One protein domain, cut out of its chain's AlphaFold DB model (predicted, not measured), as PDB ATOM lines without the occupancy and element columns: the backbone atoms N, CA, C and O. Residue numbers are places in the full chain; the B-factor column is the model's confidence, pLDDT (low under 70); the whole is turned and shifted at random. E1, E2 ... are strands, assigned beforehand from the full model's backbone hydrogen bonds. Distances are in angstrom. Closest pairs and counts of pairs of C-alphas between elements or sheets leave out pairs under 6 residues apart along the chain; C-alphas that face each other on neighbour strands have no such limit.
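Overview. This is residues 52 to 91 and 98 to 135 of the 135 residues of the protein "C-type lectin domain-containing protein" of Hirundo rustica rustica (UniProt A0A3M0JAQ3). A long hairpin, E1 and E2, reaches to one end of an elongated domain; E5 pairs with E2 to make a three-stranded sheet, and a small second hairpin, E3 and E4, sits toward the other end. The 78 printed residues hold five named strands, E1 to E5 in chain order, and no named helix: all strand, though under half are in named elements. Both sheets, E1-E2-E5 and E3-E4, are antiparallel. It is only just loose, close to compact, with radius of gyration 14.3 A and spans 46 by 27 by 24 A.

Arrangement. E1, residues 52 to 59, and E2, 62 to 74, pair through N 54 and O 67, 2.8 A. E2 bends by 52 degrees at residue 71. E5, 129 to 134, pairs with E2 through N 70 and O 131, 2.8 A. E3, 110 to 113, and E4, 120 to 123, pair through N 112 and O 121, 2.8 A. E3 and E5 are near each other, with 8 pairs of C-alphas within 10 A; E4 and E5 are apart.

Along the chain. E1 begins at C-alpha 52 (-33.671, 8.888, -21.227) and spans 21.0 A, E2 31.8 A. E5 ends at C-alpha 134 (-25.175, 7.964, -29.712).

Size, cuts and confidence. Residues 92 to 97 are cut out, an 18.4 A gap between C-alphas 91 and 98. Residues 75 to 86 have pLDDT under 70.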
ATOM      1  N   GLN A  52     -32.523   8.859 -20.321       79.25
ATOM      2  CA  GLN A  52     -33.671   8.888 -21.227       79.25
ATOM      3  C   GLN A  52     -33.219   8.546 -22.644       79.25
ATOM      4  O   GLN A  52     -32.342   9.210 -23.187       79.25
ATOM      5  N   ALA A  53     -33.814   7.515 -23.242       80.94
ATOM      6  CA  ALA A  53     -33.574   7.184 -24.640       80.94
ATOM      7  C   ALA A  53     -34.475   8.038 -25.541       80.94
ATOM      8  O   ALA A  53     -35.687   8.109 -25.332       80.94
ATOM      9  N   LEU A  54     -33.878   8.670 -26.548       80.69
ATOM     10  CA  LEU A  54     -34.596   9.319 -27.634       80.69
ATOM     11  C   LEU A  54     -34.625   8.363 -28.827       80.69
ATOM     12  O   LEU A  54     -33.581   7.983 -29.366       80.69
ATOM     13  N   CYS A  55     -35.833   7.983 -29.237       80.31
ATOM     14  CA  CYS A  55     -36.033   7.072 -30.355       80.31
ATOM     15  C   CYS A  55     -36.494   7.842 -31.588       80.31
ATOM     16  O   CYS A  55     -37.448   8.619 -31.539       80.31
ATOM     17  N   VAL A  56     -35.782   7.632 -32.690       78.69
ATOM     18  CA  VAL A  56     -36.067   8.247 -33.980       78.69
ATOM     19  C   VAL A  56     -36.989   7.297 -34.750       78.69
ATOM     20  O   VAL A  56     -36.660   6.117 -34.902       78.69
ATOM     21  N   PRO A  57     -38.162   7.757 -35.220       76.50
ATOM     22  CA  PRO A  57     -39.027   6.947 -36.067       76.50
ATOM     23  C   PRO A  57     -38.354   6.732 -37.424       76.50
ATOM     24  O   PRO A  57     -38.133   7.684 -38.168       76.50
ATOM     25  N   SER A  58     -38.028   5.484 -37.746       70.94
ATOM     26  CA  SER A  58     -37.444   5.105 -39.036       70.94
ATOM     27  C   SER A  58     -38.523   4.647 -40.024       70.94
ATOM     28  O   SER A  58     -38.442   4.962 -41.208       70.94
ATOM     29  N   THR A  59     -39.580   3.980 -39.542       78.75
ATOM     30  CA  THR A  59     -40.785   3.645 -40.325       78.75
ATOM     31  C   THR A  59     -42.049   3.735 -39.453       78.75
ATOM     32  O   THR A  59     -41.938   3.736 -38.221       78.75
ATOM     33  N   PRO A  60     -43.265   3.828 -40.034       77.62
ATOM     34  CA  PRO A  60     -44.501   3.805 -39.257       77.62
ATOM     35  C   PRO A  60     -44.592   2.520 -38.420       77.62
ATOM     36  O   PRO A  60     -44.736   1.427 -38.957       77.62
ATOM     37  N   GLY A  61     -44.494   2.656 -37.097       72.44
ATOM     38  CA  GLY A  61     -44.539   1.531 -36.158       72.44
ATOM     39  C   GLY A  61     -43.180   0.974 -35.717       72.44
ATOM     40  O   GLY A  61     -43.165   0.121 -34.835       72.44
ATOM     41  N   THR A  62     -42.049   1.469 -36.240       74.50
ATOM     42  CA  THR A  62     -40.707   1.093 -35.755       74.50
ATOM     43  C   THR A  62     -39.906   2.325 -35.346       74.50
ATOM     44  O   THR A  62     -39.543   3.161 -36.178       74.50
ATOM     45  N   ALA A  63     -39.603   2.430 -34.055       79.00
ATOM     46  CA  ALA A  63     -38.694   3.437 -33.525       79.00
ATOM     47  C   ALA A  63     -37.348   2.780 -33.205       79.00
ATOM     48  O   ALA A  63     -37.310   1.743 -32.541       79.00
ATOM     49  N   THR A  64     -36.251   3.383 -33.662       81.19
ATOM     50  CA  THR A  64     -34.890   2.976 -33.302       81.19
ATOM     51  C   THR A  64     -34.314   3.995 -32.332       81.19
ATOM     52  O   THR A  64     -34.333   5.201 -32.580       81.19
ATOM     53  N   CYS A  65     -33.858   3.533 -31.173       82.94
ATOM     54  CA  CYS A  65     -33.279   4.405 -30.161       82.94
ATOM     55  C   CYS A  65     -31.796   4.566 -30.467       82.94
ATOM     56  O   CYS A  65     -31.028   3.641 -30.251       82.94
ATOM     57  N   HIS A  66     -31.441   5.720 -31.030       83.25
ATOM     58  CA  HIS A  66     -30.072   6.043 -31.433       83.25
ATOM     59  C   HIS A  66     -29.363   6.926 -30.415       83.25
ATOM     60  O   HIS A  66     -28.147   7.001 -30.439       83.25
ATOM     61  N   TYR A  67     -30.099   7.591 -29.518       84.81
ATOM     62  CA  TYR A  67     -29.503   8.543 -28.588       84.81
ATOM     63  C   TYR A  67     -29.979   8.314 -27.160       84.81
ATOM     64  O   TYR A  67     -31.150   8.016 -26.914       84.81
ATOM     65  N   VAL A  68     -29.077   8.507 -26.202       84.69
ATOM     66  CA  VAL A  68     -29.360   8.427 -24.769       84.69
ATOM     67  C   VAL A  68     -28.887   9.705 -24.089       84.69
ATOM     68  O   VAL A  68     -27.704  10.039 -24.109       84.69
ATOM     69  N   MET A  69     -29.820  10.400 -23.446       80.94
ATOM     70  CA  MET A  69     -29.536  11.514 -22.553       80.94
ATOM     71  C   MET A  69     -29.000  10.972 -21.233       80.94
ATOM     72  O   MET A  69     -29.649  10.151 -20.575       80.94
ATOM     73  N   ILE A  70     -27.838  11.456 -20.817       78.81
ATOM     74  CA  ILE A  70     -27.245  11.151 -19.522       78.81
ATOM     75  C   ILE A  70     -27.332  12.408 -18.665       78.81
ATOM     76  O   ILE A  70     -26.525  13.328 -18.770       78.81
ATOM     77  N   SER A  71     -28.342  12.419 -17.795       77.06
ATOM     78  CA  SER A  71     -28.675  13.540 -16.905       77.06
ATOM     79  C   SER A  71     -27.634  13.776 -15.805       77.06
ATOM     80  O   SER A  71     -27.623  14.822 -15.161       77.06
ATOM     81  N   ARG A  72     -26.727  12.814 -15.584       73.44
ATOM     82  CA  ARG A  72     -25.620  12.966 -14.638       73.44
ATOM     83  C   ARG A  72     -24.547  13.860 -15.249       73.44
ATOM     84  O   ARG A  72     -23.904  13.469 -16.220       73.44
ATOM     85  N   CYS A  73     -24.320  15.007 -14.622       71.38
ATOM     86  CA  CYS A  73     -23.282  15.932 -15.038       71.38
ATOM     87  C   CYS A  73     -21.890  15.288 -14.972       71.38
ATOM     88  O   CYS A  73     -21.497  14.736 -13.942       71.38
ATOM     89  N   GLN A  74     -21.156  15.354 -16.078       71.38
ATOM     90  CA  GLN A  74     -19.770  14.904 -16.188       71.38
ATOM     91  C   GLN A  74     -18.941  15.967 -16.906       71.38
ATOM     92  O   GLN A  74     -19.486  16.809 -17.619       71.38
ATOM     93  N   ASN A  75     -17.629  15.959 -16.673       69.75
ATOM     94  CA  ASN A  75     -16.707  16.793 -17.436       69.75
ATOM     95  C   ASN A  75     -16.477  16.185 -18.828       69.75
ATOM     96  O   ASN A  75     -16.687  14.991 -19.052       69.75
ATOM     97  N   PHE A  76     -16.000  17.000 -19.765       67.44
ATOM     98  CA  PHE A  76     -15.721  16.532 -21.121       67.44
ATOM     99  C   PHE A  76     -14.486  15.617 -21.192       67.44
ATOM    100  O   PHE A  76     -14.327  14.865 -22.147       67.44
ATOM    101  N   HIS A  77     -13.624  15.599 -20.168       60.28
ATOM    102  CA  HIS A  77     -12.514  14.639 -20.101       60.28
ATOM    103  C   HIS A  77     -12.993  13.182 -20.090       60.28
ATOM    104  O   HIS A  77     -12.309  12.315 -20.629       60.28
ATOM    105  N   HIS A  78     -14.186  12.915 -19.556       50.75
ATOM    106  CA  HIS A  78     -14.823  11.604 -19.661       50.75
ATOM    107  C   HIS A  78     -15.484  11.338 -21.029       50.75
ATOM    108  O   HIS A  78     -15.838  10.194 -21.298       50.75
ATOM    109  N   ALA A  79     -15.603  12.347 -21.903       50.44
ATOM    110  CA  ALA A  79     -16.072  12.223 -23.288       50.44
ATOM    111  C   ALA A  79     -14.934  12.145 -24.345       50.44
ATOM    112  O   ALA A  79     -15.212  11.698 -25.452       50.44
ATOM    113  N   GLN A  80     -13.668  12.452 -23.975       54.25
ATOM    114  CA  GLN A  80     -12.392  12.301 -24.747       54.25
ATOM    115  C   GLN A  80     -12.302  13.073 -26.095       54.25
ATOM    116  O   GLN A  80     -13.319  13.484 -26.629       54.25
ATOM    117  N   ILE A  81     -11.171  13.273 -26.806       40.28
ATOM    118  CA  ILE A  81      -9.792  13.785 -26.564       40.28
ATOM    119  C   ILE A  81      -9.673  15.012 -27.513       40.28
ATOM    120  O   ILE A  81     -10.041  14.873 -28.678       40.28
ATOM    121  N   PRO A  82      -9.155  16.194 -27.119       41.72
ATOM    122  CA  PRO A  82      -9.106  17.346 -28.021       41.72
ATOM    123  C   PRO A  82      -7.849  17.335 -28.910       41.72
ATOM    124  O   PRO A  82      -6.736  17.571 -28.445       41.72
ATOM    125  N   THR A  83      -8.031  17.099 -30.210       47.03
ATOM    126  CA  THR A  83      -7.085  17.523 -31.260       47.03
ATOM    127  C   THR A  83      -7.434  18.949 -31.734       47.03
ATOM    128  O   THR A  83      -8.575  19.382 -31.563       47.03
ATOM    129  N   PRO A  84      -6.485  19.724 -32.301       51.62
ATOM    130  CA  PRO A  84      -6.643  21.168 -32.544       51.62
ATOM    131  C   PRO A  84      -7.609  21.556 -33.681       51.62
ATOM    132  O   PRO A  84      -7.788  22.743 -33.941       51.62
ATOM    133  N   ASN A  85      -8.257  20.588 -34.332       63.41
ATOM    134  CA  ASN A  85      -9.297  20.828 -35.331       63.41
ATOM    135  C   ASN A  85     -10.654  20.413 -34.757       63.41
ATOM    136  O   ASN A  85     -10.744  19.375 -34.110       63.41
ATOM    137  N   CYS A  86     -11.718  21.185 -34.999       66.25
ATOM    138  CA  CYS A  86     -13.071  20.774 -34.609       66.25
ATOM    139  C   CYS A  86     -13.429  19.468 -35.333       66.25
ATOM    140  O   CYS A  86     -13.468  19.429 -36.561       66.25
ATOM    141  N   HIS A  87     -13.654  18.405 -34.572       71.81
ATOM    142  CA  HIS A  87     -14.028  17.088 -35.069       71.81
ATOM    143  C   HIS A  87     -15.061  16.490 -34.123       71.81
ATOM    144  O   HIS A  87     -15.088  16.807 -32.931       71.81
ATOM    145  N   TRP A  88     -15.919  15.631 -34.663       79.06
ATOM    146  CA  TRP A  88     -16.745  14.774 -33.832       79.06
ATOM    147  C   TRP A  88     -15.886  13.677 -33.205       79.06
ATOM    148  O   TRP A  88     -14.921  13.201 -33.807       79.06
ATOM    149  N   THR A  89     -16.227  13.272 -31.984       77.31
ATOM    150  CA  THR A  89     -15.468  12.268 -31.219       77.31
ATOM    151  C   THR A  89     -15.529  10.874 -31.843       77.31
ATOM    152  O   THR A  89     -14.631  10.062 -31.637       77.31
ATOM    153  N   ASP A  90     -16.567  10.597 -32.630       80.38
ATOM    154  CA  ASP A  90     -16.756   9.364 -33.397       80.38
ATOM    155  C   ASP A  90     -16.017   9.373 -34.751       80.38
ATOM    156  O   ASP A  90     -16.110   8.411 -35.509       80.38
ATOM    157  N   GLN A  91     -15.267  10.445 -35.046       80.12
ATOM    158  CA  GLN A  91     -14.558  10.679 -36.311       80.12
ATOM    159  C   GLN A  91     -15.481  10.842 -37.528       80.12
ATOM    160  O   GLN A  91     -15.009  10.806 -38.670       80.12
ATOM    161  N   ARG A  98     -24.411  24.486 -35.672       89.44
ATOM    162  CA  ARG A  98     -25.516  25.397 -35.350       89.44
ATOM    163  C   ARG A  98     -25.229  26.245 -34.114       89.44
ATOM    164  O   ARG A  98     -25.930  26.164 -33.110       89.44
ATOM    165  N   TRP A  99     -24.174  27.044 -34.183       85.50
ATOM    166  CA  TRP A  99     -23.723  27.889 -33.079       85.50
ATOM    167  C   TRP A  99     -24.729  28.974 -32.691       85.50
ATOM    168  O   TRP A  99     -25.429  29.534 -33.537       85.50
ATOM    169  N   VAL A 100     -24.765  29.308 -31.402       89.62
ATOM    170  CA  VAL A 100     -25.295  30.600 -30.963       89.62
ATOM    171  C   VAL A 100     -24.421  31.728 -31.544       89.62
ATOM    172  O   VAL A 100     -23.209  31.538 -31.698       89.62
ATOM    173  N   PRO A 101     -24.990  32.907 -31.859       88.31
ATOM    174  CA  PRO A 101     -24.202  34.041 -32.337       88.31
ATOM    175  C   PRO A 101     -23.032  34.363 -31.395       88.31
ATOM    176  O   PRO A 101     -23.209  34.409 -30.179       88.31
ATOM    177  N   GLY A 102     -21.836  34.571 -31.955       83.50
ATOM    178  CA  GLY A 102     -20.623  34.889 -31.189       83.50
ATOM    179  C   GLY A 102     -19.845  33.686 -30.637       83.50
ATOM    180  O   GLY A 102     -18.819  33.885 -29.998       83.50
ATOM    181  N   HIS A 103     -20.289  32.451 -30.888       84.75
ATOM    182  CA  HIS A 103     -19.532  31.236 -30.577       84.75
ATOM    183  C   HIS A 103     -18.976  30.575 -31.860       84.75
ATOM    184  O   HIS A 103     -19.569  30.741 -32.927       84.75
ATOM    185  N   PRO A 104     -17.874  29.802 -31.777       84.19
ATOM    186  CA  PRO A 104     -17.107  29.468 -30.573       84.19
ATOM    187  C   PRO A 104     -16.245  30.631 -30.046       84.19
ATOM    188  O   PRO A 104     -15.713  31.430 -30.808       84.19
ATOM    189  N   LEU A 105     -16.107  30.702 -28.721       82.25
ATOM    190  CA  LEU A 105     -15.252  31.652 -28.004       82.25
ATOM    191  C   LEU A 105     -13.794  31.157 -27.920       82.25
ATOM    192  O   LEU A 105     -13.573  29.950 -27.771       82.25
ATOM    193  N   PRO A 106     -12.796  32.061 -27.929       79.56
ATOM    194  CA  PRO A 106     -11.399  31.703 -27.680       79.56
ATOM    195  C   PRO A 106     -11.212  31.006 -26.322       79.56
ATOM    196  O   PRO A 106     -11.802  31.410 -25.324       79.56
ATOM    197  N   GLY A 107     -10.396  29.948 -26.273       81.25
ATOM    198  CA  GLY A 107     -10.126  29.183 -25.042       81.25
ATOM    199  C   GLY A 107     -11.243  28.220 -24.604       81.25
ATOM    200  O   GLY A 107     -11.119  27.564 -23.572       81.25
ATOM    201  N   HIS A 108     -12.335  28.116 -25.369       84.56
ATOM    202  CA  HIS A 108     -13.442  27.190 -25.120       84.56
ATOM    203  C   HIS A 108     -13.409  26.059 -26.151       84.56
ATOM    204  O   HIS A 108     -13.926  26.201 -27.258       84.56
ATOM    205  N   TYR A 109     -12.794  24.936 -25.786       82.00
ATOM    206  CA  TYR A 109     -12.526  23.827 -26.712       82.00
ATOM    207  C   TYR A 109     -13.631  22.767 -26.772       82.00
ATOM    208  O   TYR A 109     -13.565  21.870 -27.605       82.00
ATOM    209  N   CYS A 110     -14.639  22.858 -25.901       85.38
ATOM    210  CA  CYS A 110     -15.721  21.884 -25.812       85.38
ATOM    211  C   CYS A 110     -17.065  22.501 -26.201       85.38
ATOM    212  O   CYS A 110     -17.278  23.702 -26.037       85.38
ATOM    213  N   THR A 111     -17.985  21.680 -26.700       87.62
ATOM    214  CA  THR A 111     -19.292  22.125 -27.207       87.62
ATOM    215  C   THR A 111     -20.411  21.565 -26.342       87.62
ATOM    216  O   THR A 111     -20.393  20.391 -25.986       87.62
ATOM    217  N   THR A 112     -21.409  22.389 -26.034       88.75
ATOM    218  CA  THR A 112     -22.665  21.963 -25.408       88.75
ATOM    219  C   THR A 112     -23.858  22.353 -26.271       88.75
ATOM    220  O   THR A 112     -23.827  23.367 -26.971       88.75
ATOM    221  N   LEU A 113     -24.930  21.569 -26.179       88.88
ATOM    222  CA  LEU A 113     -26.218  21.859 -26.795       88.88
ATOM    223  C   LEU A 113     -27.115  22.621 -25.811       88.88
ATOM    224  O   LEU A 113     -27.299  22.201 -24.669       88.88
ATOM    225  N   CYS A 114     -27.712  23.718 -26.259       86.31
ATOM    226  CA  CYS A 114     -28.755  24.432 -25.537       86.31
ATOM    227  C   CYS A 114     -30.102  23.741 -25.799       86.31
ATOM    228  O   CYS A 114     -30.621  23.780 -26.912       86.31
ATOM    229  N   THR A 115     -30.687  23.094 -24.789       83.44
ATOM    230  CA  THR A 115     -31.916  22.286 -24.951       83.44
ATOM    231  C   THR A 115     -33.157  23.108 -25.300       83.44
ATOM    232  O   THR A 115     -34.101  22.577 -25.876       83.44
ATOM    233  N   ASN A 116     -33.160  24.405 -24.993       83.44
ATOM    234  CA  ASN A 116     -34.274  25.312 -25.268       83.44
ATOM    235  C   ASN A 116     -34.435  25.661 -26.758       83.44
ATOM    236  O   ASN A 116     -35.548  25.929 -27.199       83.44
ATOM    237  N   ASN A 117     -33.346  25.699 -27.527       85.44
ATOM    238  CA  ASN A 117     -33.357  26.158 -28.923       85.44
ATOM    239  C   ASN A 117     -32.550  25.267 -29.886       85.44
ATOM    240  O   ASN A 117     -32.565  25.496 -31.097       85.44
ATOM    241  N   GLY A 118     -31.854  24.253 -29.368       86.50
ATOM    242  CA  GLY A 118     -31.011  23.345 -30.141       86.50
ATOM    243  C   GLY A 118     -29.756  24.000 -30.724       86.50
ATOM    244  O   GLY A 118     -29.165  23.441 -31.647       86.50
ATOM    245  N   LEU A 119     -29.366  25.185 -30.245       87.88
ATOM    246  CA  LEU A 119     -28.140  25.868 -30.658       87.88
ATOM    247  C   LEU A 119     -26.942  25.384 -29.843       87.88
ATOM    248  O   LEU A 119     -27.080  24.893 -28.725       87.88
ATOM    249  N   TRP A 120     -25.751  25.526 -30.408       89.12
ATOM    250  CA  TRP A 120     -24.506  25.068 -29.806       89.12
ATOM    251  C   TRP A 120     -23.784  26.223 -29.140       89.12
ATOM    252  O   TRP A 120     -23.710  27.316 -29.698       89.12
ATOM    253  N   ARG A 121     -23.191  25.970 -27.978       88.94
ATOM    254  CA  ARG A 121     -22.369  26.929 -27.244       88.94
ATOM    255  C   ARG A 121     -21.017  26.301 -26.942       88.94
ATOM    256  O   ARG A 121     -20.950  25.149 -26.528       88.94
ATOM    257  N   SER A 122     -19.942  27.058 -27.120       87.62
ATOM    258  CA  SER A 122     -18.614  26.627 -26.676       87.62
ATOM    259  C   SER A 122     -18.426  26.882 -25.176       87.62
ATOM    260  O   SER A 122     -18.769  27.946 -24.651       87.62
ATOM    261  N   VAL A 123     -17.859  25.911 -24.471       88.06
ATOM    262  CA  VAL A 123     -17.635  25.897 -23.022       88.06
ATOM    263  C   VAL A 123     -16.219  25.415 -22.704       88.06
ATOM    264  O   VAL A 123     -15.561  24.765 -23.520       88.06
ATOM    265  N   ARG A 124     -15.749  25.714 -21.491       86.12
ATOM    266  CA  ARG A 124     -14.561  25.058 -20.936       86.12
ATOM    267  C   ARG A 124     -14.881  23.588 -20.666       86.12
ATOM    268  O   ARG A 124     -15.938  23.272 -20.124       86.12
ATOM    269  N   CYS A 125     -13.957  22.706 -21.020       84.50
ATOM    270  CA  CYS A 125     -14.132  21.253 -20.937       84.50
ATOM    271  C   CYS A 125     -14.304  20.721 -19.503       84.50
ATOM    272  O   CYS A 125     -14.852  19.639 -19.293       84.50
ATOM    273  N   GLU A 126     -13.860  21.492 -18.514       84.12
ATOM    274  CA  GLU A 126     -13.992  21.193 -17.086       84.12
ATOM    275  C   GLU A 126     -15.428  21.360 -16.570       84.12
ATOM    276  O   GLU A 126     -15.767  20.834 -15.507       84.12
ATOM    277  N   ARG A 127     -16.290  22.068 -17.316       83.62
ATOM    278  CA  ARG A 127     -17.681  22.296 -16.919       83.62
ATOM    279  C   ARG A 127     -18.426  20.965 -16.880       83.62
ATOM    280  O   ARG A 127     -18.453  20.230 -17.863       83.62
ATOM    281  N   GLN A 128     -19.053  20.675 -15.744       83.12
ATOM    282  CA  GLN A 128     -19.874  19.481 -15.586       83.12
ATOM    283  C   GLN A 128     -21.264  19.737 -16.165       83.12
ATOM    284  O   GLN A 128     -21.991  20.601 -15.680       83.12
ATOM    285  N   LEU A 129     -21.634  18.990 -17.201       85.00
ATOM    286  CA  LEU A 129     -22.920  19.122 -17.888       85.00
ATOM    287  C   LEU A 129     -23.504  17.737 -18.189       85.00
ATOM    288  O   LEU A 129     -22.746  16.765 -18.289       85.00
ATOM    289  N   PRO A 130     -24.838  17.612 -18.307       82.94
ATOM    290  CA  PRO A 130     -25.427  16.419 -18.899       82.94
ATOM    291  C   PRO A 130     -24.962  16.285 -20.355       82.94
ATOM    292  O   PRO A 130     -24.644  17.279 -21.011       82.94
ATOM    293  N   PHE A 131     -24.937  15.060 -20.867       85.38
ATOM    294  CA  PHE A 131     -24.446  14.768 -22.213       85.38
ATOM    295  C   PHE A 131     -25.371  13.808 -22.954       85.38
ATOM    296  O   PHE A 131     -26.228  13.155 -22.357       85.38
ATOM    297  N   ILE A 132     -25.210  13.759 -24.273       86.00
ATOM    298  CA  ILE A 132     -25.955  12.883 -25.175       86.00
ATOM    299  C   ILE A 132     -24.957  11.877 -25.735       86.00
ATOM    300  O   ILE A 132     -23.911  12.280 -26.238       86.00
ATOM    301  N   CYS A 133     -25.268  10.589 -25.642       84.19
ATOM    302  CA  CYS A 133     -24.526   9.541 -26.334       84.19
ATOM    303  C   CYS A 133     -25.330   9.048 -27.525       84.19
ATOM    304  O   CYS A 133     -26.533   8.834 -27.384       84.19
ATOM    305  N   GLU A 134     -24.664   8.824 -28.648       84.25
ATOM    306  CA  GLU A 134     -25.175   7.964 -29.712       84.25
ATOM    307  C   GLU A 134     -24.865   6.495 -29.370       84.25
ATOM    308  O   GLU A 134     -23.837   6.224 -28.738       84.25
ATOM    309  N   ILE A 135     -25.769   5.567 -29.706       78.62
ATOM    310  CA  ILE A 135     -25.653   4.121 -29.435       78.62
ATOM    311  C   ILE A 135     -25.790   3.270 -30.694       78.62
ATOM    312  O   ILE A 135     -26.563   3.657 -31.600       78.62
TER     313      ILE A 135